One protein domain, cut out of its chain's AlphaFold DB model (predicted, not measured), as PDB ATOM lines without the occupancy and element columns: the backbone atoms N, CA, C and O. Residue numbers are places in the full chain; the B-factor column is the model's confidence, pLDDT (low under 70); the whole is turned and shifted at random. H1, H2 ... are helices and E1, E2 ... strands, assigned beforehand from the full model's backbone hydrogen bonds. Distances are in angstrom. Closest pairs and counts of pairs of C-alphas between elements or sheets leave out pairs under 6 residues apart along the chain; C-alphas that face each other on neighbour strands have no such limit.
ATOM      1  N   VAL A 278      64.849 -87.388  72.218       97.00
ATOM      2  CA  VAL A 278      65.682 -88.588  72.125       97.00
ATOM      3  C   VAL A 278      64.756 -89.773  72.327       97.00
ATOM      4  O   VAL A 278      64.437 -90.125  73.466       97.00
ATOM      5  N   THR A 279      64.304 -90.353  71.216       97.44
ATOM      6  CA  THR A 279      63.307 -91.425  71.221       97.44
ATOM      7  C   THR A 279      63.914 -92.779  70.881       97.44
ATOM      8  O   THR A 279      64.704 -92.919  69.947       97.44
ATOM      9  N   ALA A 280      63.473 -93.809  71.598       97.38
ATOM     10  CA  ALA A 280      63.624 -95.198  71.190       97.38
ATOM     11  C   ALA A 280      62.250 -95.867  71.121       97.38
ATOM     12  O   ALA A 280      61.449 -95.747  72.045       97.38
ATOM     13  N   CYS A 281      62.001 -96.596  70.034       97.50
ATOM     14  CA  CYS A 281      60.813 -97.422  69.856       97.50
ATOM     15  C   CYS A 281      61.236 -98.879  69.691       97.50
ATOM     16  O   CYS A 281      62.098 -99.198  68.874       97.50
ATOM     17  N   VAL A 282      60.624 -99.757  70.476       97.44
ATOM     18  CA  VAL A 282      60.883-101.193  70.492       97.44
ATOM     19  C   VAL A 282      59.667-101.904  69.933       97.44
ATOM     20  O   VAL A 282      58.561-101.738  70.447       97.44
ATOM     21  N   ASP A 283      59.878-102.697  68.884       96.44
ATOM     22  CA  ASP A 283      58.837-103.559  68.330       96.44
ATOM     23  C   ASP A 283      58.430-104.599  69.377       96.44
ATOM     24  O   ASP A 283      59.264-105.334  69.915       96.44
ATOM     25  N   THR A 284      57.140-104.646  69.692       96.94
ATOM     26  CA  THR A 284      56.592-105.657  70.603       96.94
ATOM     27  C   THR A 284      56.521-107.036  69.946       96.94
ATOM     28  O   THR A 284      56.257-108.022  70.631       96.94
ATOM     29  N   ASN A 285      56.755-107.123  68.634       97.19
ATOM     30  CA  ASN A 285      56.536-108.288  67.785       97.19
ATOM     31  C   ASN A 285      55.087-108.796  67.852       97.19
ATOM     32  O   ASN A 285      54.828-109.995  67.728       97.19
ATOM     33  N   LEU A 286      54.144-107.876  68.056       96.62
ATOM     34  CA  LEU A 286      52.711-108.096  67.945       96.62
ATOM     35  C   LEU A 286      52.164-107.174  66.855       96.62
ATOM     36  O   LEU A 286      52.532-105.999  66.785       96.62
ATOM     37  N   THR A 287      51.285-107.701  66.005       95.31
ATOM     38  CA  THR A 287      50.657-106.928  64.926       95.31
ATOM     39  C   THR A 287      49.145-107.047  64.995       95.31
ATOM     40  O   THR A 287      48.626-108.124  65.291       95.31
ATOM     41  N   PHE A 288      48.424-105.968  64.691       92.06
ATOM     42  CA  PHE A 288      47.022-106.093  64.308       92.06
ATOM     43  C   PHE A 288      46.939-106.429  62.831       92.06
ATOM     44  O   PHE A 288      47.386-105.641  62.000       92.06
ATOM     45  N   ASP A 289      46.347-107.568  62.511       92.44
ATOM     46  CA  ASP A 289      46.078-107.967  61.137       92.44
ATOM     47  C   ASP A 289      44.571-107.889  60.893       92.44
ATOM     48  O   ASP A 289      43.770-108.310  61.730       92.44
ATOM     49  N   PHE A 290      44.178-107.314  59.758       88.88
ATOM     50  CA  PHE A 290      42.772-107.139  59.409       88.88
ATOM     51  C   PHE A 290      42.561-107.039  57.903       88.88
ATOM     52  O   PHE A 290      43.477-106.753  57.124       88.88
ATOM     53  N   THR A 291      41.309-107.239  57.502       88.50
ATOM     54  CA  THR A 291      40.846-107.047  56.129       88.50
ATOM     55  C   THR A 291      39.824-105.920  56.093       88.50
ATOM     56  O   THR A 291      38.952-105.836  56.959       88.50
ATOM     57  N   ILE A 292      39.919-105.045  55.097       82.38
ATOM     58  CA  ILE A 292      38.949-103.961  54.911       82.38
ATOM     59  C   ILE A 292      37.765-104.463  54.093       82.38
ATOM     60  O   ILE A 292      37.955-105.120  53.072       82.38
ATOM     61  N   SER A 293      36.546-104.112  54.508       77.19
ATOM     62  CA  SER A 293      35.335-104.353  53.722       77.19
ATOM     63  C   SER A 293      34.544-103.074  53.479       77.19
ATOM     64  O   SER A 293      34.321-102.266  54.376       77.19
ATOM     65  N   SER A 294      34.100-102.918  52.238       61.47
ATOM     66  CA  SER A 294      33.327-101.795  51.710       61.47
ATOM     67  C   SER A 294      31.813-102.003  51.811       61.47
ATOM     68  O   SER A 294      31.052-101.225  51.236       61.47
ATOM     69  N   ALA A 295      31.338-103.035  52.520       56.66
ATOM     70  CA  ALA A 295      29.912-103.270  52.738       56.66
ATOM     71  C   ALA A 295      29.310-102.169  53.637       56.66
ATOM     72  O   ALA A 295      29.208-102.310  54.853       56.66
ATOM     73  N   ILE A 296      28.918-101.050  53.016       48.88
ATOM     74  CA  ILE A 296      28.372 -99.856  53.669       48.88
ATOM     75  C   ILE A 296      27.137-100.241  54.488       48.88
ATOM     76  O   ILE A 296      26.041-100.427  53.957       48.88
ATOM     77  N   THR A 297      27.293-100.289  55.804       49.09
ATOM     78  CA  THR A 297      26.184-100.128  56.740       49.09
ATOM     79  C   THR A 297      26.567 -99.024  57.710       49.09
ATOM     80  O   THR A 297      27.627 -99.057  58.321       49.09
ATOM     81  N   PHE A 298      25.712 -98.006  57.790       42.94
ATOM     82  CA  PHE A 298      25.949 -96.687  58.389       42.94
ATOM     83  C   PHE A 298      26.311 -96.659  59.895       42.94
ATOM     84  O   PHE A 298      26.188 -95.601  60.494       42.94
ATOM     85  N   ASN A 299      26.709 -97.767  60.535       42.91
ATOM     86  CA  ASN A 299      26.917 -97.828  61.989       42.91
ATOM     87  C   ASN A 299      27.900 -98.903  62.516       42.91
ATOM     88  O   ASN A 299      27.935 -99.110  63.729       42.91
ATOM     89  N   THR A 300      28.698 -99.601  61.694       48.59
ATOM     90  CA  THR A 300      29.654-100.610  62.215       48.59
ATOM     91  C   THR A 300      30.992-100.623  61.476       48.59
ATOM     92  O   THR A 300      31.032-100.448  60.265       48.59
ATOM     93  N   SER A 301      32.068-100.841  62.240       53.91
ATOM     94  CA  SER A 301      33.481-100.908  61.839       53.91
ATOM     95  C   SER A 301      33.735-101.680  60.535       53.91
ATOM     96  O   SER A 301      33.341-102.839  60.416       53.91
ATOM     97  N   ASN A 302      34.478-101.064  59.607       65.12
ATOM     98  CA  ASN A 302      34.817-101.567  58.261       65.12
ATOM     99  C   ASN A 302      35.896-102.676  58.247       65.12
ATOM    100  O   ASN A 302      36.551-102.895  57.224       65.12
ATOM    101  N   PHE A 303      36.109-103.349  59.380       73.06
ATOM    102  CA  PHE A 303      37.138-104.369  59.561       73.06
ATOM    103  C   PHE A 303      36.509-105.755  59.659       73.06
ATOM    104  O   PHE A 303      35.622-105.993  60.481       73.06
ATOM    105  N   ILE A 304      37.006-106.677  58.844       76.38
ATOM    106  CA  ILE A 304      36.745-108.111  58.939       76.38
ATOM    107  C   ILE A 304      38.019-108.783  59.461       76.38
ATOM    108  O   ILE A 304      39.128-108.342  59.152       76.38
ATOM    109  N   ASP A 305      37.851-109.844  60.255       80.00
ATOM    110  CA  ASP A 305      38.950-110.667  60.776       80.00
ATOM    111  C   ASP A 305      40.002-109.870  61.572       80.00
ATOM    112  O   ASP A 305      41.196-110.135  61.454       80.00
ATOM    113  N   PHE A 306      39.574-108.889  62.377       85.62
ATOM    114  CA  PHE A 306      40.488-108.117  63.224       85.62
ATOM    115  C   PHE A 306      41.135-109.021  64.284       85.62
ATOM    116  O   PHE A 306      40.462-109.588  65.150       85.62
ATOM    117  N   ARG A 307      42.455-109.180  64.195       90.00
ATOM    118  CA  ARG A 307      43.229-110.146  64.979       90.00
ATOM    119  C   ARG A 307      44.492-109.518  65.529       90.00
ATOM    120  O   ARG A 307      45.138-108.726  64.853       90.00
ATOM    121  N   LEU A 308      44.891-109.950  66.720       93.06
ATOM    122  CA  LEU A 308      46.247-109.765  67.226       93.06
ATOM    123  C   LEU A 308      47.086-110.983  66.836       93.06
ATOM    124  O   LEU A 308      46.758-112.099  67.231       93.06
ATOM    125  N   THR A 309      48.161-110.788  66.083       95.94
ATOM    126  CA  THR A 309      49.038-111.871  65.621       95.94
ATOM    127  C   THR A 309      50.387-111.821  66.327       95.94
ATOM    128  O   THR A 309      51.048-110.782  66.372       95.94
ATOM    129  N   ASP A 310      50.819-112.971  66.845       97.44
ATOM    130  CA  ASP A 310      52.135-113.161  67.450       97.44
ATOM    131  C   ASP A 310      53.216-113.268  66.363       97.44
ATOM    132  O   ASP A 310      53.314-114.271  65.654       97.44
ATOM    133  N   ARG A 311      54.057-112.242  66.222       97.12
ATOM    134  CA  ARG A 311      55.247-112.240  65.350       97.12
ATOM    135  C   ARG A 311      56.535-112.561  66.121       97.12
ATOM    136  O   ARG A 311      57.627-112.330  65.614       97.12
ATOM    137  N   GLY A 312      56.420-113.112  67.330       96.62
ATOM    138  CA  GLY A 312      57.526-113.363  68.256       96.62
ATOM    139  C   GLY A 312      57.347-112.677  69.612       96.62
ATOM    140  O   GLY A 312      58.162-112.893  70.505       96.62
ATOM    141  N   GLY A 313      56.302-111.863  69.780       96.38
ATOM    142  CA  GLY A 313      56.019-111.109  70.997       96.38
ATOM    143  C   GLY A 313      55.574-111.969  72.175       96.38
ATOM    144  O   GLY A 313      55.779-111.553  73.315       96.38
ATOM    145  N   PHE A 314      55.012-113.157  71.925       97.31
ATOM    146  CA  PHE A 314      54.673-114.122  72.979       97.31
ATOM    147  C   PHE A 314      55.614-115.323  72.978       97.31
ATOM    148  O   PHE A 314      56.229-115.615  74.001       97.31
ATOM    149  N   VAL A 315      55.753-116.017  71.842       96.44
ATOM    150  CA  VAL A 315      56.541-117.262  71.764       96.44
ATOM    151  C   VAL A 315      58.030-117.073  72.102       96.44
ATOM    152  O   VAL A 315      58.632-117.974  72.677       96.44
ATOM    153  N   ASN A 316      58.610-115.904  71.798       96.31
ATOM    154  CA  ASN A 316      60.018-115.585  72.071       96.31
ATOM    155  C   ASN A 316      60.186-114.563  73.207       96.31
ATOM    156  O   ASN A 316      61.247-113.943  73.322       96.31
ATOM    157  N   LEU A 317      59.151-114.347  74.027       96.06
ATOM    158  CA  LEU A 317      59.238-113.401  75.132       96.06
ATOM    159  C   LEU A 317      60.277-113.878  76.155       96.06
ATOM    160  O   LEU A 317      60.311-115.046  76.538       96.06
ATOM    161  N   VAL A 318      61.122-112.963  76.621       94.75
ATOM    162  CA  VAL A 318      62.079-113.265  77.690       94.75
ATOM    163  C   VAL A 318      61.342-113.553  78.999       94.75
ATOM    164  O   VAL A 318      60.385-112.869  79.353       94.75
ATOM    165  N   HIS A 319      61.793-114.570  79.733       91.25
ATOM    166  CA  HIS A 319      61.197-114.943  81.024       91.25
ATOM    167  C   HIS A 319      61.850-114.223  82.216       91.25
ATOM    168  O   HIS A 319      61.359-114.317  83.341       91.25
ATOM    169  N   GLU A 320      62.967-113.530  81.988       90.50
ATOM    170  CA  GLU A 320      63.623-112.691  82.989       90.50
ATOM    171  C   GLU A 320      63.060-111.270  82.933       90.50
ATOM    172  O   GLU A 320      62.826-110.723  81.856       90.50
ATOM    173  N   TYR A 321      62.842-110.669  84.104       90.56
ATOM    174  CA  TYR A 321      62.337-109.307  84.203       90.56
ATOM    175  C   TYR A 321      63.405-108.303  83.735       90.56
ATOM    176  O   TYR A 321      64.468-108.234  84.359       90.56
ATOM    177  N   PRO A 322      63.152-107.496  82.685       93.69
ATOM    178  CA  PRO A 322      64.161-106.578  82.172       93.69
ATOM    179  C   PRO A 322      64.525-105.489  83.184       93.69
ATOM    180  O   PRO A 322      63.659-104.885  83.831       93.69
ATOM    181  N   TYR A 323      65.820-105.195  83.270       91.44
ATOM    182  CA  TYR A 323      66.374-104.133  84.099       91.44
ATOM    183  C   TYR A 323      67.070-103.083  83.231       91.44
ATOM    184  O   TYR A 323      67.685-103.419  82.222       91.44
ATOM    185  N   TYR A 324      66.983-101.825  83.653       91.25
ATOM    186  CA  TYR A 324      67.731-100.707  83.088       91.25
ATOM    187  C   TYR A 324      68.275 -99.845  84.234       91.25
ATOM    188  O   TYR A 324      67.697 -99.817  85.327       91.25
ATOM    189  N   ASP A 325      69.404 -99.176  84.004       88.44
ATOM    190  CA  ASP A 325      70.105 -98.406  85.036       88.44
ATOM    191  C   ASP A 325      69.428 -97.048  85.283       88.44
ATOM    192  O   ASP A 325      69.287 -96.225  84.382       88.44
ATOM    193  N   LEU A 326      69.021 -96.816  86.532       86.00
ATOM    194  CA  LEU A 326      68.415 -95.568  87.008       86.00
ATOM    195  C   LEU A 326      69.376 -94.711  87.842       86.00
ATOM    196  O   LEU A 326      68.991 -93.646  88.314       86.00
ATOM    197  N   SER A 327      70.614 -95.161  88.058       89.12
ATOM    198  CA  SER A 327      71.543 -94.519  88.994       89.12
ATOM    199  C   SER A 327      72.077 -93.175  88.498       89.12
ATOM    200  O   SER A 327      72.321 -92.277  89.303       89.12
ATOM    201  N   ASN A 328      72.263 -93.019  87.182       91.31
ATOM    202  CA  ASN A 328      72.747 -91.780  86.579       91.31
ATOM    203  C   ASN A 328      72.117 -91.529  85.196       91.31
ATOM    204  O   ASN A 328      72.787 -91.670  84.164       91.31
ATOM    205  N   PRO A 329      70.836 -91.120  85.156       92.19
ATOM    206  CA  PRO A 329      70.119 -90.926  83.902       92.19
ATOM    207  C   PRO A 329      70.629 -89.736  83.077       92.19
ATOM    208  O   PRO A 329      70.391 -89.687  81.876       92.19
ATOM    209  N   GLN A 330      71.371 -88.800  83.681       94.69
ATOM    210  CA  GLN A 330      72.019 -87.711  82.941       94.69
ATOM    211  C   GLN A 330      73.163 -88.203  82.051       94.69
ATOM    212  O   GLN A 330      73.375 -87.650  80.971       94.69
ATOM    213  N   LYS A 331      73.901 -89.226  82.500       92.81
ATOM    214  CA  LYS A 331      74.992 -89.842  81.736       92.81
ATOM    215  C   LYS A 331      74.481 -90.917  80.783       92.81
ATOM    216  O   LYS A 331      74.961 -91.012  79.656       92.81
ATOM    217  N   ASN A 332      73.546 -91.743  81.243       93.88
ATOM    218  CA  ASN A 332      72.913 -92.774  80.434       93.88
ATOM    219  C   ASN A 332      71.406 -92.804  80.724       93.88
ATOM    220  O   ASN A 332      70.997 -93.436  81.696       93.88
ATOM    221  N   PRO A 333      70.566 -92.157  79.900       93.94
ATOM    222  CA  PRO A 333      69.120 -92.176  80.108       93.94
ATOM    223  C   PRO A 333      68.490 -93.548  79.817       93.94
ATOM    224  O   PRO A 333      67.345 -93.755  80.207       93.94
ATOM    225  N   ASP A 334      69.195 -94.438  79.105       95.62
ATOM    226  CA  ASP A 334      68.742 -95.755  78.634       95.62
ATOM    227  C   ASP A 334      67.293 -95.777  78.101       95.62
ATOM    228  O   ASP A 334      66.447 -96.573  78.516       95.62
ATOM    229  N   VAL A 335      66.983 -94.863  77.169       96.12
ATOM    230  CA  VAL A 335      65.636 -94.750  76.571       96.12
ATOM    231  C   VAL A 335      65.181 -96.052  75.906       96.12
ATOM    232  O   VAL A 335      64.002 -96.397  75.965       96.12
ATOM    233  N   TRP A 336      66.112 -96.819  75.330       97.12
ATOM    234  CA  TRP A 336      65.802 -98.116  74.736       97.12
ATOM    235  C   TRP A 336      65.450 -99.156  75.803       97.12
ATOM    236  O   TRP A 336      64.419 -99.813  75.675       97.12
ATOM    237  N   GLY A 337      66.240 -99.277  76.878       97.19
ATOM    238  CA  GLY A 337      65.969-100.212  77.974       97.19
ATOM    239  C   GLY A 337      64.626 -99.944  78.655       97.19
ATOM    240  O   GLY A 337      63.889-100.881  78.971       97.19
ATOM    241  N   ARG A 338      64.249 -98.668  78.789       96.44
ATOM    242  CA  ARG A 338      62.927 -98.234  79.274       96.44
ATOM    243  C   ARG A 338      61.792 -98.710  78.369       96.44
ATOM    244  O   ARG A 338      60.868 -99.375  78.842       96.44
ATOM    245  N   ALA A 339      61.891 -98.424  77.070       97.19
ATOM    246  CA  ALA A 339      60.908 -98.839  76.072       97.19
ATOM    247  C   ALA A 339      60.793-100.372  75.975       97.19
ATOM    248  O   ALA A 339      59.681-100.905  75.928       97.19
ATOM    249  N   TYR A 340      61.926-101.081  76.013       97.75
ATOM    250  CA  TYR A 340      62.006-102.543  75.980       97.75
ATOM    251  C   TYR A 340      61.343-103.175  77.202       97.75
ATOM    252  O   TYR A 340      60.519-104.079  77.065       97.75
ATOM    253  N   LYS A 341      61.627-102.659  78.401       97.19
ATOM    254  CA  LYS A 341      60.979-103.127  79.628       97.19
ATOM    255  C   LYS A 341      59.461-102.963  79.558       97.19
ATOM    256  O   LYS A 341      58.736-103.896  79.892       97.19
ATOM    257  N   ALA A 342      58.980-101.816  79.081       96.69
ATOM    258  CA  ALA A 342      57.552-101.584  78.889       96.69
ATOM    259  C   ALA A 342      56.929-102.531  77.846       96.69
ATOM    260  O   ALA A 342      55.841-103.053  78.087       96.69
ATOM    261  N   ALA A 343      57.631-102.826  76.744       97.56
ATOM    262  CA  ALA A 343      57.190-103.799  75.741       97.56
ATOM    263  C   ALA A 343      57.016-105.202  76.343       97.56
ATOM    264  O   ALA A 343      55.982-105.839  76.143       97.56
ATOM    265  N   VAL A 344      58.002-105.665  77.118       97.38
ATOM    266  CA  VAL A 344      57.967-106.990  77.753       97.38
ATOM    267  C   VAL A 344      56.815-107.097  78.749       97.38
ATOM    268  O   VAL A 344      56.090-108.091  78.735       97.38
ATOM    269  N   ILE A 345      56.603-106.070  79.579       96.31
ATOM    270  CA  ILE A 345      55.509-106.051  80.561       96.31
ATOM    271  C   ILE A 345      54.142-106.011  79.861       96.31
ATOM    272  O   ILE A 345      53.257-106.783  80.229       96.31
ATOM    273  N   ASN A 346      53.981-105.184  78.819       96.38
ATOM    274  CA  ASN A 346      52.766-105.154  77.999       96.38
ATOM    275  C   ASN A 346      52.457-106.539  77.422       96.38
ATOM    276  O   ASN A 346      51.351-107.044  77.599       96.38
ATOM    277  N   ASN A 347      53.438-107.181  76.785       97.44
ATOM    278  CA  ASN A 347      53.241-108.497  76.185       97.44
ATOM    279  C   ASN A 347      52.897-109.549  77.237       97.44
ATOM    280  O   ASN A 347      51.980-110.336  77.023       97.44
ATOM    281  N   PHE A 348      53.582-109.541  78.383       96.44
ATOM    282  CA  PHE A 348      53.314-110.479  79.466       96.44
ATOM    283  C   PHE A 348      51.879-110.357  79.994       96.44
ATOM    284  O   PHE A 348      51.180-111.366  80.098       96.44
ATOM    285  N   TYR A 349      51.391-109.146  80.272       95.25
ATOM    286  CA  TYR A 349      50.011-108.960  80.734       95.25
ATOM    287  C   TYR A 349      48.978-109.304  79.660       95.25
ATOM    288  O   TYR A 349      47.960-109.926  79.975       95.25
ATOM    289  N   THR A 350      49.265-109.032  78.388       95.00
ATOM    290  CA  THR A 350      48.428-109.497  77.274       95.00
ATOM    291  C   THR A 350      48.403-111.025  77.178       95.00
ATOM    292  O   THR A 350      47.339-111.609  76.970       95.00
ATOM    293  N   MET A 351      49.532-111.708  77.408       95.38
ATOM    294  CA  MET A 351      49.584-113.174  77.465       95.38
ATOM    295  C   MET A 351      48.736-113.735  78.609       95.38
ATOM    296  O   MET A 351      48.103-114.778  78.433       95.38
ATOM    297  N   LEU A 352      48.709-113.076  79.770       93.94
ATOM    298  CA  LEU A 352      47.835-113.475  80.874       93.94
ATOM    299  C   LEU A 352      46.361-113.293  80.489       93.94
ATOM    300  O   LEU A 352      45.578-114.236  80.612       93.94
ATOM    301  N   TYR A 353      45.991-112.132  79.948       92.38
ATOM    302  CA  TYR A 353      44.617-111.850  79.523       92.38
ATOM    303  C   TYR A 353      44.102-112.880  78.499       92.38
ATOM    304  O   TYR A 353      43.010-113.431  78.648       92.38
ATOM    305  N   LEU A 354      44.924-113.217  77.501       91.88
ATOM    306  CA  LEU A 354      44.595-114.168  76.431       91.88
ATOM    307  C   LEU A 354      44.790-115.645  76.818       91.88
ATOM    308  O   LEU A 354      44.649-116.524  75.968       91.88
ATOM    309  N   ASN A 355      45.114-115.945  78.082       92.31
ATOM    310  CA  ASN A 355      45.419-117.299  78.560       92.31
ATOM    311  C   ASN A 355      46.539-118.007  77.760       92.31
ATOM    312  O   ASN A 355      46.543-119.229  77.568       92.31
ATOM    313  N   VAL A 356      47.507-117.233  77.274       94.69
ATOM    314  CA  VAL A 356      48.716-117.742  76.623       94.69
ATOM    315  C   VAL A 356      49.693-118.272  77.665       94.69
ATOM    316  O   VAL A 356      50.383-119.251  77.404       94.69
ATOM    317  N   THR A 357      49.737-117.669  78.854       94.50
ATOM    318  CA  THR A 357      50.619-118.105  79.941       94.50
ATOM    319  C   THR A 357      49.971-117.968  81.321       94.50
ATOM    320  O   THR A 357      48.797-117.616  81.436       94.50
ATOM    321  N   SER A 358      50.733-118.287  82.367       92.00
ATOM    322  CA  SER A 358      50.318-118.238  83.773       92.00
ATOM    323  C   SER A 358      51.197-117.296  84.602       92.00
ATOM    324  O   SER A 358      52.400-117.185  84.334       92.00
ATOM    325  N   PRO A 359      50.625-116.641  85.631       91.44
ATOM    326  CA  PRO A 359      51.375-115.840  86.584       91.44
ATOM    327  C   PRO A 359      52.041-116.732  87.642       91.44
ATOM    328  O   PRO A 359      51.679-117.897  87.841       91.44
ATOM    329  N   SER A 360      52.999-116.172  88.377       88.31
ATOM    330  CA  SER A 360      53.500-116.807  89.595       88.31
ATOM    331  C   SER A 360      52.456-116.728  90.708       88.31
ATOM    332  O   SER A 360      51.904-115.658  90.962       88.31
ATOM    333  N   ASN A 361      52.228-117.829  91.418       85.31
ATOM    334  CA  ASN A 361      51.405-117.854  92.621       85.31
ATOM    335  C   ASN A 361      52.091-118.728  93.672       85.31
ATOM    336  O   ASN A 361      52.108-119.954  93.562       85.31
ATOM    337  N   GLU A 362      52.652-118.089  94.696       81.19
ATOM    338  CA  GLU A 362      53.380-118.780  95.764       81.19
ATOM    339  C   GLU A 362      52.469-119.716  96.571       81.19
ATOM    340  O   GLU A 362      52.871-120.827  96.907       81.19
ATOM    341  N   THR A 363      51.215-119.316  96.804       83.00
ATOM    342  CA  THR A 363      50.219-120.094  97.559       83.00
ATOM    343  C   THR A 363      49.830-121.388  96.845       83.00
ATOM    344  O   THR A 363      49.599-122.409  97.489       83.00
ATOM    345  N   LEU A 364      49.762-121.358  95.511       80.50
ATOM    346  CA  LEU A 364      49.455-122.522  94.671       80.50
ATOM    347  C   LEU A 364      50.715-123.254  94.174       80.50
ATOM    348  O   LEU A 364      50.601-124.281  93.509       80.50
ATOM    349  N   GLY A 365      51.911-122.736  94.474       79.62
ATOM    350  CA  GLY A 365      53.186-123.276  93.999       79.62
ATOM    351  C   GLY A 365      53.398-123.170  92.482       79.62
ATOM    352  O   GLY A 365      54.251-123.875  91.939       79.62
ATOM    353  N   THR A 366      52.638-122.326  91.775       80.62
ATOM    354  CA  THR A 366      52.772-122.157  90.321       80.62
ATOM    355  C   THR A 366      53.848-121.127  90.001       80.62
ATOM    356  O   THR A 366      53.880-120.032  90.563       80.62
ATOM    357  N   LYS A 367      54.751-121.469  89.078       86.31
ATOM    358  CA  LYS A 367      55.751-120.532  88.549       86.31
ATOM    359  C   LYS A 367      55.155-119.735  87.391       86.31
ATOM    360  O   LYS A 367      54.335-120.271  86.649       86.31
ATOM    361  N   ALA A 368      55.609-118.493  87.220       88.62
ATOM    362  CA  ALA A 368      55.327-117.748  85.999       88.62
ATOM    363  C   ALA A 368      55.838-118.536  84.781       88.62
ATOM    364  O   ALA A 368      56.839-119.252  84.888       88.62
ATOM    365  N   PHE A 369      55.150-118.414  83.646       92.00
ATOM    366  CA  PHE A 369      55.492-119.135  82.415       92.00
ATOM    367  C   PHE A 369      55.425-120.669  82.523       92.00
ATOM    368  O   PHE A 369      56.152-121.372  81.823       92.00
ATOM    369  N   ALA A 370      54.532-121.231  83.354       91.44
ATOM    370  CA  ALA A 370      54.370-122.692  83.445       91.44
ATOM    371  C   ALA A 370      53.926-123.346  82.116       91.44
ATOM    372  O   ALA A 370      54.125-124.542  81.917       91.44
ATOM    373  N   TYR A 371      53.335-122.562  81.215       92.94
ATOM    374  CA  TYR A 371      53.033-122.921  79.832       92.94
ATOM    375  C   TYR A 371      53.108-121.677  78.941       92.94
ATOM    376  O   TYR A 371      52.961-120.552  79.426       92.94
ATOM    377  N   VAL A 372      53.299-121.889  77.639       94.75
ATOM    378  CA  VAL A 372      53.214-120.853  76.604       94.75
ATOM    379  C   VAL A 372      52.386-121.410  75.448       94.75
ATOM    380  O   VAL A 372      52.864-122.204  74.644       94.75
ATOM    381  N   ASN A 373      51.117-121.015  75.380       93.88
ATOM    382  CA  ASN A 373      50.165-121.434  74.355       93.88
ATOM    383  C   ASN A 373      50.209-120.481  73.148       93.88
ATOM    384  O   ASN A 373      49.174-119.943  72.745       93.88
ATOM    385  N   SER A 374      51.391-120.259  72.572       95.44
ATOM    386  CA  SER A 374      51.574-119.476  71.344       95.44
ATOM    387  C   SER A 374      52.667-120.066  70.459       95.44
ATOM    388  O   SER A 374      53.564-120.748  70.945       95.44
ATOM    389  N   GLU A 375      52.578-119.796  69.164       96.31
ATOM    390  CA  GLU A 375      53.590-120.122  68.162       96.31
ATOM    391  C   GLU A 375      53.694-118.971  67.157       96.31
ATOM    392  O   GLU A 375      52.792-118.134  67.068       96.31
ATOM    393  N   LEU A 376      54.793-118.913  66.402       96.75
ATOM    394  CA  LEU A 376      55.015-117.832  65.446       96.75
ATOM    395  C   LEU A 376      53.894-117.799  64.394       96.75
ATOM    396  O   LEU A 376      53.671-118.775  63.681       96.75
ATOM    397  N   GLY A 377      53.223-116.657  64.277       95.38
ATOM    398  CA  GLY A 377      52.088-116.443  63.384       95.38
ATOM    399  C   GLY A 377      50.731-116.824  63.977       95.38
ATOM    400  O   GLY A 377      49.730-116.695  63.277       95.38
ATOM    401  N   LYS A 378      50.660-117.269  65.239       95.81
ATOM    402  CA  LYS A 378      49.377-117.528  65.899       95.81
ATOM    403  C   LYS A 378      48.592-116.226  66.058       95.81
ATOM    404  O   LYS A 378      49.111-115.247  66.588       95.81
ATOM    405  N   SER A 379      47.329-116.245  65.642       93.31
ATOM    406  CA  SER A 379      46.425-115.098  65.735       93.31
ATOM    407  C   SER A 379      45.341-115.307  66.791       93.31
ATOM    408  O   SER A 379      44.852-116.420  66.990       93.31
ATOM    409  N   PHE A 380      44.953-114.214  67.437       90.75
ATOM    410  CA  PHE A 380      43.917-114.136  68.456       90.75
ATOM    411  C   PHE A 380      42.856-113.145  67.980       90.75
ATOM    412  O   PHE A 380      43.160-111.969  67.781       90.75
ATOM    413  N   ASP A 381      41.627-113.614  67.765       86.69
ATOM    414  CA  ASP A 381      40.531-112.737  67.344       86.69
ATOM    415  C   ASP A 381      40.251-111.680  68.419       86.69
ATOM    416  O   ASP A 381      40.048-112.010  69.588       86.69
ATOM    417  N   LEU A 382      40.221-110.409  68.028       79.50
ATOM    418  CA  LEU A 382      39.847-109.308  68.909       79.50
ATOM    419  C   LEU A 382      38.539-108.686  68.410       79.50
ATOM    420  O   LEU A 382      38.283-108.669  67.203       79.50
ATOM    421  N   PRO A 383      37.680-108.162  69.302       70.75
ATOM    422  CA  PRO A 383      36.587-107.318  68.845       70.75
ATOM    423  C   PRO A 383      37.192-106.126  68.099       70.75
ATOM    424  O   PRO A 383      38.104-105.479  68.610       70.75
ATOM    425  N   ALA A 384      36.696-105.835  66.892       63.28
ATOM    426  CA  ALA A 384      37.083-104.612  66.203       63.28
ATOM    427  C   ALA A 384      36.725-103.425  67.121       63.28
ATOM    428  O   ALA A 384      35.555-103.302  67.512       63.28
ATOM    429  N   PRO A 385      37.701-102.601  67.533       61.38
ATOM    430  CA  PRO A 385      37.437-101.532  68.481       61.38
ATOM    431  C   PRO A 385      36.526-100.499  67.824       61.38
ATOM    432  O   PRO A 385      36.664-100.168  66.647       61.38
ATOM    433  N   THR A 386      35.572 -99.985  68.594       54.66
ATOM    434  CA  THR A 386      34.583 -99.020  68.091       54.66
ATOM    435  C   THR A 386      35.199 -97.668  67.739       54.66
ATOM    436  O   THR A 386      34.581 -96.889  67.018       54.66
ATOM    437  N   SER A 387      36.413 -97.413  68.232       51.16
ATOM    438  CA  SER A 387      37.255 -96.257  67.928       51.16
ATOM    439  C   SER A 387      38.004 -96.376  66.595       51.16
ATOM    440  O   SER A 387      38.390 -95.350  66.041       51.16
ATOM    441  N   LEU A 388      38.182 -97.591  66.053       55.31
ATOM    442  CA  LEU A 388      38.744 -97.782  64.720       55.31
ATOM    443  C   LEU A 388      37.600 -97.760  63.695       55.31
ATOM    444  O   LEU A 388      36.868 -98.733  63.496       55.31
ATOM    445  N   SER A 389      37.452 -96.628  63.016       57.75
ATOM    446  CA  SER A 389      36.760 -96.508  61.731       57.75
ATOM    447  C   SER A 389      37.787 -96.438  60.593       57.75
ATOM    448  O   SER A 389      38.971 -96.186  60.818       57.75
ATOM    449  N   PHE A 390      37.351 -96.633  59.349       53.03
ATOM    450  CA  PHE A 390      38.218 -96.413  58.183       53.03
ATOM    451  C   PHE A 390      38.804 -94.990  58.160       53.03
ATOM    452  O   PHE A 390      39.970 -94.812  57.824       53.03
ATOM    453  N   ASP A 391      38.029 -94.006  58.626       53.91
ATOM    454  CA  ASP A 391      38.430 -92.598  58.725       53.91
ATOM    455  C   ASP A 391      39.458 -92.333  59.849       53.91
ATOM    456  O   ASP A 391      39.974 -91.225  59.973       53.91
ATOM    457  N   SER A 392      39.779 -93.344  60.666       60.72
ATOM    458  CA  SER A 392      40.723 -93.263  61.794       60.72
ATOM    459  C   SER A 392      42.040 -94.020  61.569       60.72
ATOM    460  O   SER A 392      42.860 -94.113  62.485       60.72
ATOM    461  N   LEU A 393      42.261 -94.565  60.363       73.25
ATOM    462  CA  LEU A 393      43.447 -95.350  59.998       73.25
ATOM    463  C   LEU A 393      44.703 -94.469  59.844       73.25
ATOM    464  O   LEU A 393      45.200 -94.246  58.744       73.25
ATOM    465  N   GLY A 394      45.224 -93.993  60.971       80.44
ATOM    466  CA  GLY A 394      46.514 -93.318  61.106       80.44
ATOM    467  C   GLY A 394      47.368 -93.966  62.197       80.44
ATOM    468  O   GLY A 394      47.079 -95.070  62.661       80.44
ATOM    469  N   ILE A 395      48.421 -93.271  62.615       85.81
ATOM    470  CA  ILE A 395      49.168 -93.638  63.822       85.81
ATOM    471  C   ILE A 395      48.339 -93.282  65.055       85.81
ATOM    472  O   ILE A 395      47.599 -92.300  65.069       85.81
ATOM    473  N   ASP A 396      48.480 -94.075  66.107       83.94
ATOM    474  CA  ASP A 396      47.926 -93.756  67.415       83.94
ATOM    475  C   ASP A 396      48.972 -94.018  68.493       83.94
ATOM    476  O   ASP A 396      49.614 -95.066  68.491       83.94
ATOM    477  N   ILE A 397      49.169 -93.055  69.389       85.19
ATOM    478  CA  ILE A 397      50.165 -93.120  70.459       85.19
ATOM    479  C   ILE A 397      49.425 -92.872  71.766       85.19
ATOM    480  O   ILE A 397      48.699 -91.889  71.900       85.19
ATOM    481  N   SER A 398      49.602 -93.771  72.730       83.12
ATOM    482  CA  SER A 398      48.895 -93.691  74.004       83.12
ATOM    483  C   SER A 398      49.783 -94.117  75.161       83.12
ATOM    484  O   SER A 398      50.448 -95.150  75.103       83.12
ATOM    485  N   ILE A 399      49.731 -93.366  76.262       84.69
ATOM    486  CA  ILE A 399      50.239 -93.819  77.564       84.69
ATOM    487  C   ILE A 399      49.509 -95.078  78.061       84.69
ATOM    488  O   ILE A 399      50.023 -95.798  78.906       84.69
ATOM    489  N   ARG A 400      48.309 -95.371  77.561       83.75
ATOM    490  CA  ARG A 400      47.514 -96.509  78.017       83.75
ATOM    491  C   ARG A 400      47.909 -97.770  77.258       83.75
ATOM    492  O   ARG A 400      47.423 -98.064  76.163       83.75
ATOM    493  N   TYR A 401      48.835 -98.514  77.842       88.19
ATOM    494  CA  TYR A 401      49.175 -99.847  77.360       88.19
ATOM    495  C   TYR A 401      47.962-100.782  77.500       88.19
ATOM    496  O   TYR A 401      47.126-100.598  78.376       88.19
ATOM    497  N   GLY A 402      47.840-101.786  76.632       85.94
ATOM    498  CA  GLY A 402      46.753-102.771  76.715       85.94
ATOM    499  C   GLY A 402      45.344-102.285  76.342       85.94
ATOM    500  O   GLY A 402      44.462-103.130  76.226       85.94
ATOM    501  N   ASP A 403      45.117-100.989  76.085       81.00
ATOM    502  CA  ASP A 403      43.793-100.418  75.744       81.00
ATOM    503  C   ASP A 403      43.058-101.186  74.633       81.00
ATOM    504  O   ASP A 403      41.840-101.348  74.667       81.00
ATOM    505  N   TYR A 404      43.802-101.746  73.680       81.69
ATOM    506  CA  TYR A 404      43.272-102.568  72.590       81.69
ATOM    507  C   TYR A 404      42.550-103.854  73.034       81.69
ATOM    508  O   TYR A 404      41.913-104.505  72.209       81.69
ATOM    509  N   LEU A 405      42.648-104.238  74.309       83.50
ATOM    510  CA  LEU A 405      41.918-105.358  74.908       83.50
ATOM    511  C   LEU A 405      40.591-104.926  75.554       83.50
ATOM    512  O   LEU A 405      39.721-105.771  75.765       83.50
ATOM    513  N   PHE A 406      40.445-103.636  75.878       75.75
ATOM    514  CA  PHE A 406      39.376-103.103  76.729       75.75
ATOM    515  C   PHE A 406      38.497-102.035  76.036       75.75
ATOM    516  O   PHE A 406      37.402-101.753  76.519       75.75
ATOM    517  N   ASP A 407      38.928-101.474  74.898       59.25
ATOM    518  CA  ASP A 407      38.284-100.369  74.154       59.25
ATOM    519  C   ASP A 407      37.064-100.784  73.291       59.25
ATOM    520  O   ASP A 407      36.917-100.403  72.125       59.25
ATOM    521  N   SER A 408      36.155-101.598  73.833       48.84
ATOM    522  CA  SER A 408      34.941-102.012  73.119       48.84
ATOM    523  C   SER A 408      33.654-101.664  73.881       48.84
ATOM    524  O   SER A 408      33.453-102.037  75.032       48.84
ATOM    525  N   LEU A 409      32.713-100.989  73.194       41.12
ATOM    526  CA  LEU A 409      31.318-100.774  73.643       41.12
ATOM    527  C   LEU A 409      30.524-102.081  73.818       41.12
ATOM    528  O   LEU A 409      29.424-102.087  74.371       41.12
ATOM    529  N   LYS A 410      31.069-103.196  73.336       42.62
ATOM    530  CA  LYS A 410      30.738-104.513  73.861       42.62
ATOM    531  C   LYS A 410      31.779-104.794  74.929       42.62
ATOM    532  O   LYS A 410      32.953-104.773  74.569       42.62
ATOM    533  N   PRO A 411      31.418-105.089  76.185       40.06
ATOM    534  CA  PRO A 411      32.401-105.662  77.085       40.06
ATOM    535  C   PRO A 411      33.080-106.815  76.337       40.06
ATOM    536  O   PRO A 411      32.439-107.477  75.511       40.06
ATOM    537  N   ALA A 412      34.326-107.139  76.655       48.28
ATOM    538  CA  ALA A 412      34.879-108.447  76.311       48.28
ATOM    539  C   ALA A 412      34.090-109.614  76.975       48.28
ATOM    540  O   ALA A 412      34.627-110.694  77.194       48.28
ATOM    541  N   SER A 413      32.807-109.413  77.312       44.94
ATOM    542  CA  SER A 413      31.799-110.422  77.581       44.94
ATOM    543  C   SER A 413      31.586-111.233  76.304       44.94
ATOM    544  O   SER A 413      30.789-110.865  75.441       44.94
ATOM    545  N   ASP A 414      32.426-112.256  76.143       49.88
ATOM    546  CA  ASP A 414      32.032-113.652  75.882       49.88
ATOM    547  C   ASP A 414      33.077-114.424  75.047       49.88
ATOM    548  O   ASP A 414      33.004-115.648  74.978       49.88
ATOM    549  N   ASN A 415      34.082-113.759  74.456       54.41
ATOM    550  CA  ASN A 415      35.023-114.431  73.539       54.41
ATOM    551  C   ASN A 415      36.328-114.932  74.183       54.41
ATOM    552  O   ASN A 415      36.850-115.950  73.732       54.41
ATOM    553  N   TYR A 416      36.855-114.268  75.221       67.62
ATOM    554  CA  TYR A 416      38.066-114.724  75.921       67.62
ATOM    555  C   TYR A 416      37.832-114.851  77.430       67.62
ATOM    556  O   TYR A 416      37.297-113.934  78.045       67.62
ATOM    557  N   PRO A 417      38.248-115.968  78.053       70.44
ATOM    558  CA  PRO A 417      37.907-116.273  79.439       70.44
ATOM    559  C   PRO A 417      38.613-115.406  80.498       70.44
ATOM    560  O   PRO A 417      38.245-115.542  81.660       70.44
ATOM    561  N   ASN A 418      39.614-114.579  80.138       86.31
ATOM    562  CA  ASN A 418      40.458-113.778  81.052       86.31
ATOM    563  C   ASN A 418      40.663-114.458  82.430       86.31
ATOM    564  O   ASN A 418      40.224-113.946  83.463       86.31
ATOM    565  N   PRO A 419      41.279-115.657  82.464       88.25
ATOM    566  CA  PRO A 419      41.246-116.544  83.633       88.25
ATOM    567  C   PRO A 419      41.993-115.989  84.850       88.25
ATOM    568  O   PRO A 419      41.823-116.492  85.959       88.25
ATOM    569  N   TRP A 420      42.820-114.963  84.643       89.56
ATOM    570  CA  TRP A 420      43.623-114.315  85.676       89.56
ATOM    571  C   TRP A 420      43.061-112.956  86.112       89.56
ATOM    572  O   TRP A 420      43.715-112.264  86.887       89.56
ATOM    573  N   ASN A 421      41.859-112.583  85.648       89.25
ATOM    574  CA  ASN A 421      41.192-111.323  85.983       89.25
ATOM    575  C   ASN A 421      42.095-110.095  85.749       89.25
ATOM    576  O   ASN A 421      42.216-109.222  86.608       89.25
ATOM    577  N   ILE A 422      42.769-110.062  84.596       90.19
ATOM    578  CA  ILE A 422      43.625-108.944  84.195       90.19
ATOM    579  C   ILE A 422      42.737-107.763  83.796       90.19
ATOM    580  O   ILE A 422      41.866-107.909  82.936       90.19
ATOM    581  N   THR A 423      42.960-106.609  84.415       88.00
ATOM    582  CA  THR A 423      42.253-105.340  84.175       88.00
ATOM    583  C   THR A 423      43.232-104.280  83.661       88.00
ATOM    584  O   THR A 423      44.444-104.419  83.838       88.00
ATOM    585  N   ALA A 424      42.723-103.222  83.020       84.44
ATOM    586  CA  ALA A 424      43.545-102.088  82.593       84.44
ATOM    587  C   ALA A 424      44.208-101.399  83.803       84.44
ATOM    588  O   ALA A 424      45.436-101.357  83.893       84.44
ATOM    589  N   ASP A 425      43.392-100.980  84.772       83.69
ATOM    590  CA  ASP A 425      43.810-100.178  85.927       83.69
ATOM    591  C   ASP A 425      44.828-100.891  86.842       83.69
ATOM    592  O   ASP A 425      45.774-100.273  87.331       83.69
ATOM    593  N   ASP A 426      44.677-102.202  87.080       86.31
ATOM    594  CA  ASP A 426      45.549-102.906  88.034       86.31
ATOM    595  C   ASP A 426      46.885-103.344  87.414       86.31
ATOM    596  O   ASP A 426      47.876-103.502  88.130       86.31
ATOM    597  N   TYR A 427      46.930-103.556  86.093       90.25
ATOM    598  CA  TYR A 427      48.091-104.150  85.421       90.25
ATOM    599  C   TYR A 427      48.767-103.194  84.437       90.25
ATOM    600  O   TYR A 427      49.993-103.071  84.452       90.25
ATOM    601  N   PHE A 428      48.012-102.502  83.586       90.88
ATOM    602  CA  PHE A 428      48.583-101.723  82.486       90.88
ATOM    603  C   PHE A 428      48.881-100.257  82.848       90.88
ATOM    604  O   PHE A 428      49.889 -99.724  82.377       90.88
ATOM    605  N   ASP A 429      48.102 -99.625  83.732       87.06
ATOM    606  CA  ASP A 429      48.235 -98.193  84.078       87.06
ATOM    607  C   ASP A 429      49.583 -97.808  84.718       87.06
ATOM    608  O   ASP A 429      50.014 -96.652  84.665       87.06
ATOM    609  N   TYR A 430      50.299 -98.776  85.295       88.31
ATOM    610  CA  TYR A 430      51.617 -98.550  85.896       88.31
ATOM    611  C   TYR A 430      52.774 -98.665  84.897       88.31
ATOM    612  O   TYR A 430      53.887 -98.231  85.207       88.31
ATOM    613  N   ILE A 431      52.549 -99.224  83.701       93.00
ATOM    614  CA  ILE A 431      53.604 -99.430  82.696       93.00
ATOM    615  C   ILE A 431      54.296 -98.110  82.311       93.00
ATOM    616  O   ILE A 431      55.533 -98.092  82.320       93.00
ATOM    617  N   PRO A 432      53.580 -96.993  82.057       91.25
ATOM    618  CA  PRO A 432      54.217 -95.710  81.760       91.25
ATOM    619  C   PRO A 432      55.134 -95.228  82.878       91.25
ATOM    620  O   PRO A 432      56.236 -94.772  82.594       91.25
ATOM    621  N   LEU A 433      54.731 -95.390  84.147       90.38
ATOM    622  CA  LEU A 433      55.556 -94.994  85.292       90.38
ATOM    623  C   LEU A 433      56.817 -95.855  85.403       90.38
ATOM    624  O   LEU A 433      57.911 -95.336  85.603       90.38
ATOM    625  N   ILE A 434      56.677 -97.174  85.241       92.31
ATOM    626  CA  ILE A 434      57.802 -98.122  85.275       92.31
ATOM    627  C   ILE A 434      58.802 -97.820  84.150       92.31
ATOM    628  O   ILE A 434      60.014 -97.975  84.335       92.31
ATOM    629  N   CYS A 435      58.306 -97.392  82.992       94.19
ATOM    630  CA  CYS A 435      59.116 -96.965  81.858       94.19
ATOM    631  C   CYS A 435      59.806 -95.616  82.110       94.19
ATOM    632  O   CYS A 435      61.021 -95.492  81.945       94.19
ATOM    633  N   ALA A 436      59.047 -94.619  82.569       92.12
ATOM    634  CA  ALA A 436      59.540 -93.276  82.853       92.12
ATOM    635  C   ALA A 436      60.562 -93.258  83.998       92.12
ATOM    636  O   ALA A 436      61.491 -92.454  83.995       92.12
ATOM    637  N   GLY A 437      60.438 -94.174  84.961       90.88
ATOM    638  CA  GLY A 437      61.367 -94.361  86.079       90.88
ATOM    639  C   GLY A 437      61.330 -93.266  87.149       90.88
ATOM    640  O   GLY A 437      61.902 -93.472  88.212       90.88
ATOM    641  N   ALA A 438      60.646 -92.153  86.883       88.69
ATOM    642  CA  ALA A 438      60.347 -91.083  87.825       88.69
ATOM    643  C   ALA A 438      58.909 -90.580  87.604       88.69
ATOM    644  O   ALA A 438      58.403 -90.568  86.477       88.69
ATOM    645  N   GLY A 439      58.250 -90.169  88.681       88.38
ATOM    646  CA  GLY A 439      56.877 -89.683  88.723       88.38
ATOM    647  C   GLY A 439      56.716 -88.409  89.552       88.38
ATOM    648  O   GLY A 439      57.667 -87.806  90.044       88.38
ATOM    649  N   SER A 440      55.462 -88.002  89.743       86.06
ATOM    650  CA  SER A 440      55.096 -86.757  90.436       86.06
ATOM    651  C   SER A 440      55.591 -86.670  91.888       86.06
ATOM    652  O   SER A 440      55.768 -85.569  92.413       86.06
ATOM    653  N   GLY A 441      55.788 -87.820  92.538       88.06
ATOM    654  CA  GLY A 441      56.212 -87.934  93.933       88.06
ATOM    655  C   GLY A 441      57.724 -87.881  94.162       88.06
ATOM    656  O   GLY A 441      58.131 -87.753  95.319       88.06
ATOM    657  N   ASP A 442      58.532 -87.973  93.106       91.12
ATOM    658  CA  ASP A 442      59.992 -87.966  93.208       91.12
ATOM    659  C   ASP A 442      60.542 -86.558  93.445       91.12
ATOM    660  O   ASP A 442      59.871 -85.554  93.202       91.12
ATOM    661  N   ILE A 443      61.774 -86.482  93.952       92.06
ATOM    662  CA  ILE A 443      62.448 -85.211  94.246       92.06
ATOM    663  C   ILE A 443      62.767 -84.482  92.933       92.06
ATOM    664  O   ILE A 443      63.295 -85.068  91.984       92.06
ATOM    665  N   ALA A 444      62.462 -83.188  92.903       91.06
ATOM    666  CA  ALA A 444      62.816 -82.263  91.843       91.06
ATOM    667  C   ALA A 444      64.302 -81.885  91.950       91.06
ATOM    668  O   ALA A 444      64.669 -80.951  92.662       91.06
ATOM    669  N   ASN A 445      65.155 -82.655  91.275       90.44
ATOM    670  CA  ASN A 445      66.592 -82.421  91.192       90.44
ATOM    671  C   ASN A 445      67.168 -82.985  89.877       90.44
ATOM    672  O   ASN A 445      66.451 -83.507  89.021       90.44
ATOM    673  N   ILE A 446      68.496 -82.941  89.740       91.94
ATOM    674  CA  ILE A 446      69.202 -83.376  88.527       91.94
ATOM    675  C   ILE A 446      69.122 -84.883  88.238       91.94
ATOM    676  O   ILE A 446      69.367 -85.299  87.103       91.94
ATOM    677  N   THR A 447      68.803 -85.709  89.242       91.25
ATOM    678  CA  THR A 447      68.839 -87.175  89.125       91.25
ATOM    679  C   THR A 447      67.604 -87.762  88.457       91.25
ATOM    680  O   THR A 447      67.608 -88.943  88.142       91.25
ATOM    681  N   ASN A 448      66.570 -86.960  88.208       92.06
ATOM    682  CA  ASN A 448      65.316 -87.426  87.634       92.06
ATOM    683  C   ASN A 448      65.004 -86.642  86.351       92.06
ATOM    684  O   ASN A 448      64.710 -85.445  86.380       92.06
ATOM    685  N   ILE A 449      65.085 -87.329  85.211       93.75
ATOM    686  CA  ILE A 449      64.880 -86.743  83.881       93.75
ATOM    687  C   ILE A 449      63.452 -86.983  83.393       93.75
ATOM    688  O   ILE A 449      62.852 -88.015  83.693       93.75
ATOM    689  N   HIS A 450      62.936 -86.065  82.581       93.31
ATOM    690  CA  HIS A 450      61.660 -86.266  81.911       93.31
ATOM    691  C   HIS A 450      61.787 -87.358  80.844       93.31
ATOM    692  O   HIS A 450      62.516 -87.192  79.862       93.31
ATOM    693  N   VAL A 451      61.031 -88.443  81.019       94.50
ATOM    694  CA  VAL A 451      60.827 -89.483  80.005       94.50
ATOM    695  C   VAL A 451      59.334 -89.758  79.872       94.50
ATOM    696  O   VAL A 451      58.700 -90.181  80.837       94.50
ATOM    697  N   ALA A 452      58.785 -89.546  78.679       92.25
ATOM    698  CA  ALA A 452      57.428 -89.951  78.331       92.25
ATOM    699  C   ALA A 452      57.455 -91.317  77.648       92.25
ATOM    700  O   ALA A 452      58.325 -91.575  76.818       92.25
ATOM    701  N   CYS A 453      56.516 -92.188  78.007       93.12
ATOM    702  CA  CYS A 453      56.417 -93.528  77.450       93.12
ATOM    703  C   CYS A 453      54.992 -93.846  77.026       93.12
ATOM    704  O   CYS A 453      54.036 -93.436  77.682       93.12
ATOM    705  N   GLY A 454      54.857 -94.652  75.982       91.38
ATOM    706  CA  GLY A 454      53.563 -95.154  75.555       91.38
ATOM    707  C   GLY A 454      53.660 -96.174  74.437       91.38
ATOM    708  O   GLY A 454      54.724 -96.419  73.858       91.38
ATOM    709  N   LEU A 455      52.517 -96.776  74.148       91.25
ATOM    710  CA  LEU A 455      52.340 -97.721  73.066       91.25
ATOM    711  C   LEU A 455      51.931 -96.968  71.798       91.25
ATOM    712  O   LEU A 455      50.932 -96.248  71.785       91.25
ATOM    713  N   MET A 456      52.696 -97.153  70.730       91.44
ATOM    714  CA  MET A 456      52.382 -96.673  69.395       91.44
ATOM    715  C   MET A 456      51.797 -97.812  68.559       91.44
ATOM    716  O   MET A 456      52.457 -98.823  68.302       91.44
ATOM    717  N   ARG A 457      50.572 -97.615  68.074       89.50
ATOM    718  CA  ARG A 457      49.994 -98.374  66.968       89.50
ATOM    719  C   ARG A 457      50.518 -97.771  65.670       89.50
ATOM    720  O   ARG A 457      50.223 -96.621  65.347       89.50
ATOM    721  N   GLY A 458      51.350 -98.531  64.966       89.38
ATOM    722  CA  GLY A 458      51.927 -98.119  63.693       89.38
ATOM    723  C   GLY A 458      50.869 -97.972  62.605       89.38
ATOM    724  O   GLY A 458      49.773 -98.520  62.703       89.38
ATOM    725  N   ILE A 459      51.210 -97.246  61.543       89.00
ATOM    726  CA  ILE A 459      50.297 -97.037  60.421       89.00
ATOM    727  C   ILE A 459      50.029 -98.357  59.680       89.00
ATOM    728  O   ILE A 459      50.942 -99.185  59.584       89.00
ATOM    729  N   PRO A 460      48.826 -98.569  59.114       88.88
ATOM    730  CA  PRO A 460      48.545 -99.769  58.340       88.88
ATOM    731  C   PRO A 460      49.514 -99.960  57.173       88.88
ATOM    732  O   PRO A 460      49.692 -99.092  56.314       88.88
ATOM    733  N   ILE A 461      50.105-101.149  57.105       90.31
ATOM    734  CA  ILE A 461      50.974-101.595  56.025       90.31
ATOM    735  C   ILE A 461      50.241-102.665  55.226       90.31
ATOM    736  O   ILE A 461      49.892-103.724  55.740       90.31
ATOM    737  N   ARG A 462      50.037-102.390  53.938       90.12
ATOM    738  CA  ARG A 462      49.387-103.323  53.018       90.12
ATOM    739  C   ARG A 462      50.213-104.597  52.814       90.12
ATOM    740  O   ARG A 462      51.417-104.497  52.552       90.12
ATOM    741  N   THR A 463      49.565-105.763  52.871       91.25
ATOM    742  CA  THR A 463      50.217-107.088  52.800       91.25
ATOM    743  C   THR A 463      49.913-107.899  51.536       91.25
ATOM    744  O   THR A 463      50.650-108.830  51.231       91.25
ATOM    745  N   ASP A 464      48.885-107.546  50.763       89.94
ATOM    746  CA  ASP A 464      48.457-108.272  49.547       89.94
ATOM    747  C   ASP A 464      49.106-107.785  48.230       89.94
ATOM    748  O   ASP A 464      48.790-108.293  47.156       89.94
ATOM    749  N   GLY A 465      50.010-106.801  48.289       83.75
ATOM    750  CA  GLY A 465      50.753-106.303  47.125       83.75
ATOM    751  C   GLY A 465      50.052-105.243  46.263       83.75
ATOM    752  O   GLY A 465      50.609-104.867  45.231       83.75
ATOM    753  N   GLY A 466      48.881-104.727  46.652       85.62
ATOM    754  CA  GLY A 466      48.259-103.594  45.951       85.62
ATOM    755  C   GLY A 466      48.834-102.215  46.338       85.62
ATOM    756  O   GLY A 466      49.853-102.126  47.033       85.62
ATOM    757  N   PRO A 467      48.217-101.104  45.882       83.06
ATOM    758  CA  PRO A 467      48.690 -99.753  46.186       83.06
ATOM    759  C   PRO A 467      48.843 -99.475  47.692       83.06
ATOM    760  O   PRO A 467      47.918 -99.674  48.477       83.06
ATOM    761  N   LYS A 468      50.017 -98.960  48.083       79.81
ATOM    762  CA  LYS A 468      50.476 -98.864  49.485       79.81
ATOM    763  C   LYS A 468      49.612 -98.007  50.416       79.81
ATOM    764  O   LYS A 468      49.677 -98.216  51.620       79.81
ATOM    765  N   ALA A 469      48.879 -97.040  49.872       76.62
ATOM    766  CA  ALA A 469      48.119 -96.051  50.639       76.62
ATOM    767  C   ALA A 469      46.656 -95.943  50.175       76.62
ATOM    768  O   ALA A 469      45.985 -94.953  50.444       76.62
ATOM    769  N   ILE A 470      46.177 -96.943  49.424       79.69
ATOM    770  CA  ILE A 470      44.785 -97.011  48.973       79.69
ATOM    771  C   ILE A 470      44.155 -98.235  49.610       79.69
ATOM    772  O   ILE A 470      44.577 -99.366  49.358       79.69
ATOM    773  N   PHE A 471      43.137 -97.980  50.416       80.00
ATOM    774  CA  PHE A 471      42.336 -98.995  51.065       80.00
ATOM    775  C   PHE A 471      41.236 -99.474  50.112       80.00
ATOM    776  O   PHE A 471      40.250 -98.778  49.868       80.00
ATOM    777  N   GLU A 472      41.434-100.655  49.537       82.75
ATOM    778  CA  GLU A 472      40.492-101.288  48.610       82.75
ATOM    779  C   GLU A 472      39.625-102.324  49.336       82.75
ATOM    780  O   GLU A 472      39.992-102.835  50.398       82.75
ATOM    781  N   ASP A 473      38.470-102.659  48.766       84.62
ATOM    782  CA  ASP A 473      37.637-103.737  49.298       84.62
ATOM    783  C   ASP A 473      38.396-105.072  49.303       84.62
ATOM    784  O   ASP A 473      39.067-105.418  48.330       84.62
ATOM    785  N   ASN A 474      38.286-105.815  50.403       86.31
ATOM    786  CA  ASN A 474      39.012-107.055  50.680       86.31
ATOM    787  C   ASN A 474      40.542-106.923  50.676       86.31
ATOM    788  O   ASN A 474      41.244-107.930  50.567       86.31
ATOM    789  N   SER A 475      41.075-105.705  50.809       88.25
ATOM    790  CA  SER A 475      42.515-105.521  50.975       88.25
ATOM    791  C   SER A 475      42.974-105.906  52.382       88.25
ATOM    792  O   SER A 475      42.271-105.659  53.367       88.25
ATOM    793  N   THR A 476      44.161-106.508  52.472       91.31
ATOM    794  CA  THR A 476      44.741-106.988  53.741       91.31
ATOM    795  C   THR A 476      45.837-106.065  54.254       91.31
ATOM    796  O   THR A 476      46.676-105.571  53.487       91.31
ATOM    797  N   TRP A 477      45.823-105.838  55.566       90.44
ATOM    798  CA  TRP A 477      46.678-104.867  56.238       90.44
ATOM    799  C   TRP A 477      47.217-105.416  57.551       90.44
ATOM    800  O   TRP A 477      46.570-106.221  58.221       90.44
ATOM    801  N   SER A 478      48.400-104.930  57.916       92.56
ATOM    802  CA  SER A 478      49.059-105.215  59.184       92.56
ATOM    803  C   SER A 478      49.516-103.913  59.843       92.56
ATOM    804  O   SER A 478      50.095-103.052  59.179       92.56
ATOM    805  N   MET A 479      49.253-103.755  61.138       91.25
ATOM    806  CA  MET A 479      49.694-102.622  61.956       91.25
ATOM    807  C   MET A 479      50.614-103.129  63.073       91.25
ATOM    808  O   MET A 479      50.134-103.806  63.986       91.25
ATOM    809  N   PRO A 480      51.919-102.825  63.031       93.94
ATOM    810  CA  PRO A 480      52.839-103.187  64.106       93.94
ATOM    811  C   PRO A 480      52.609-102.363  65.376       93.94
ATOM    812  O   PRO A 480      52.222-101.194  65.320       93.94
ATOM    813  N   LEU A 481      52.875-102.980  66.527       94.38
ATOM    814  CA  LEU A 481      52.811-102.346  67.839       94.38
ATOM    815  C   LEU A 481      54.216-102.077  68.376       94.38
ATOM    816  O   LEU A 481      55.013-103.004  68.537       94.38
ATOM    817  N   TYR A 482      54.490-100.826  68.733       96.38
ATOM    818  CA  TYR A 482      55.761-100.409  69.321       96.38
ATOM    819  C   TYR A 482      55.555 -99.863  70.726       96.38
ATOM    820  O   TYR A 482      54.646 -99.077  70.965       96.38
ATOM    821  N   SER A 483      56.437-100.214  71.652       97.00
ATOM    822  CA  SER A 483      56.593 -99.473  72.903       97.00
ATOM    823  C   SER A 483      57.656 -98.407  72.689       97.00
ATOM    824  O   SER A 483      58.770 -98.740  72.288       97.00
ATOM    825  N   CYS A 484      57.340 -97.142  72.936       97.00
ATOM    826  CA  CYS A 484      58.261 -96.032  72.716       97.00
ATOM    827  C   CYS A 484      58.523 -95.267  74.014       97.00
ATOM    828  O   CYS A 484      57.622 -95.117  74.839       97.00
TER     829      CYS A 484
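This is residues 278 to 484 of the 718 residues of an uncharacterized protein of Pseudallescheria apiosperma (UniProt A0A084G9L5). With little regular structure, this domain is two layers: a strongly twisted sheet, with H1 and H3 over one face, amid long loops. Of 207 printed residues, 75 are in three named helices and six strands, E1 E2 H1 E3 E4 H2 H3 E5 E6, mixed in class; the antiparallel sheet runs E3 E2 E1 E6 E5 E4. It is compact, radius of gyration of the C-alphas 18.4 A, spanning 56 by 43 by 30 A.

E1, residues 278 to 292, 35.3 A long, starts at C-alpha (65.682, -88.588, 72.125) and bends by 72 degrees at residue 285. Other strands are E2, 303 to 310, E3, 379 to 381, E4, 396 to 398, E5, 451 to 457, and E6, 476 to 484, ending at C-alpha (58.261, -96.032, 72.716). Helices are H1, 335 to 353, 27.3 A, H2, 424 to 428, and H3, 431 to 436.

E1 and E6 are antiparallel, N 282 and O 483 2.8 A apart. H1's height over the sheet is 7.2 A. H1 touches H3 with residues 338 to 346 alone, closest C-alphas Arg 338 and Cys 435, 4.8 A. H2 is not on the sheet. Every O i to N i+4 pair is within hydrogen-bond range in H1, H2 and H3.

The printed part has no cut. Six links are long, for instance E2 to H1. Confidence is under 70 at residues 294 to 302, 384 to 392 and 407 to 416.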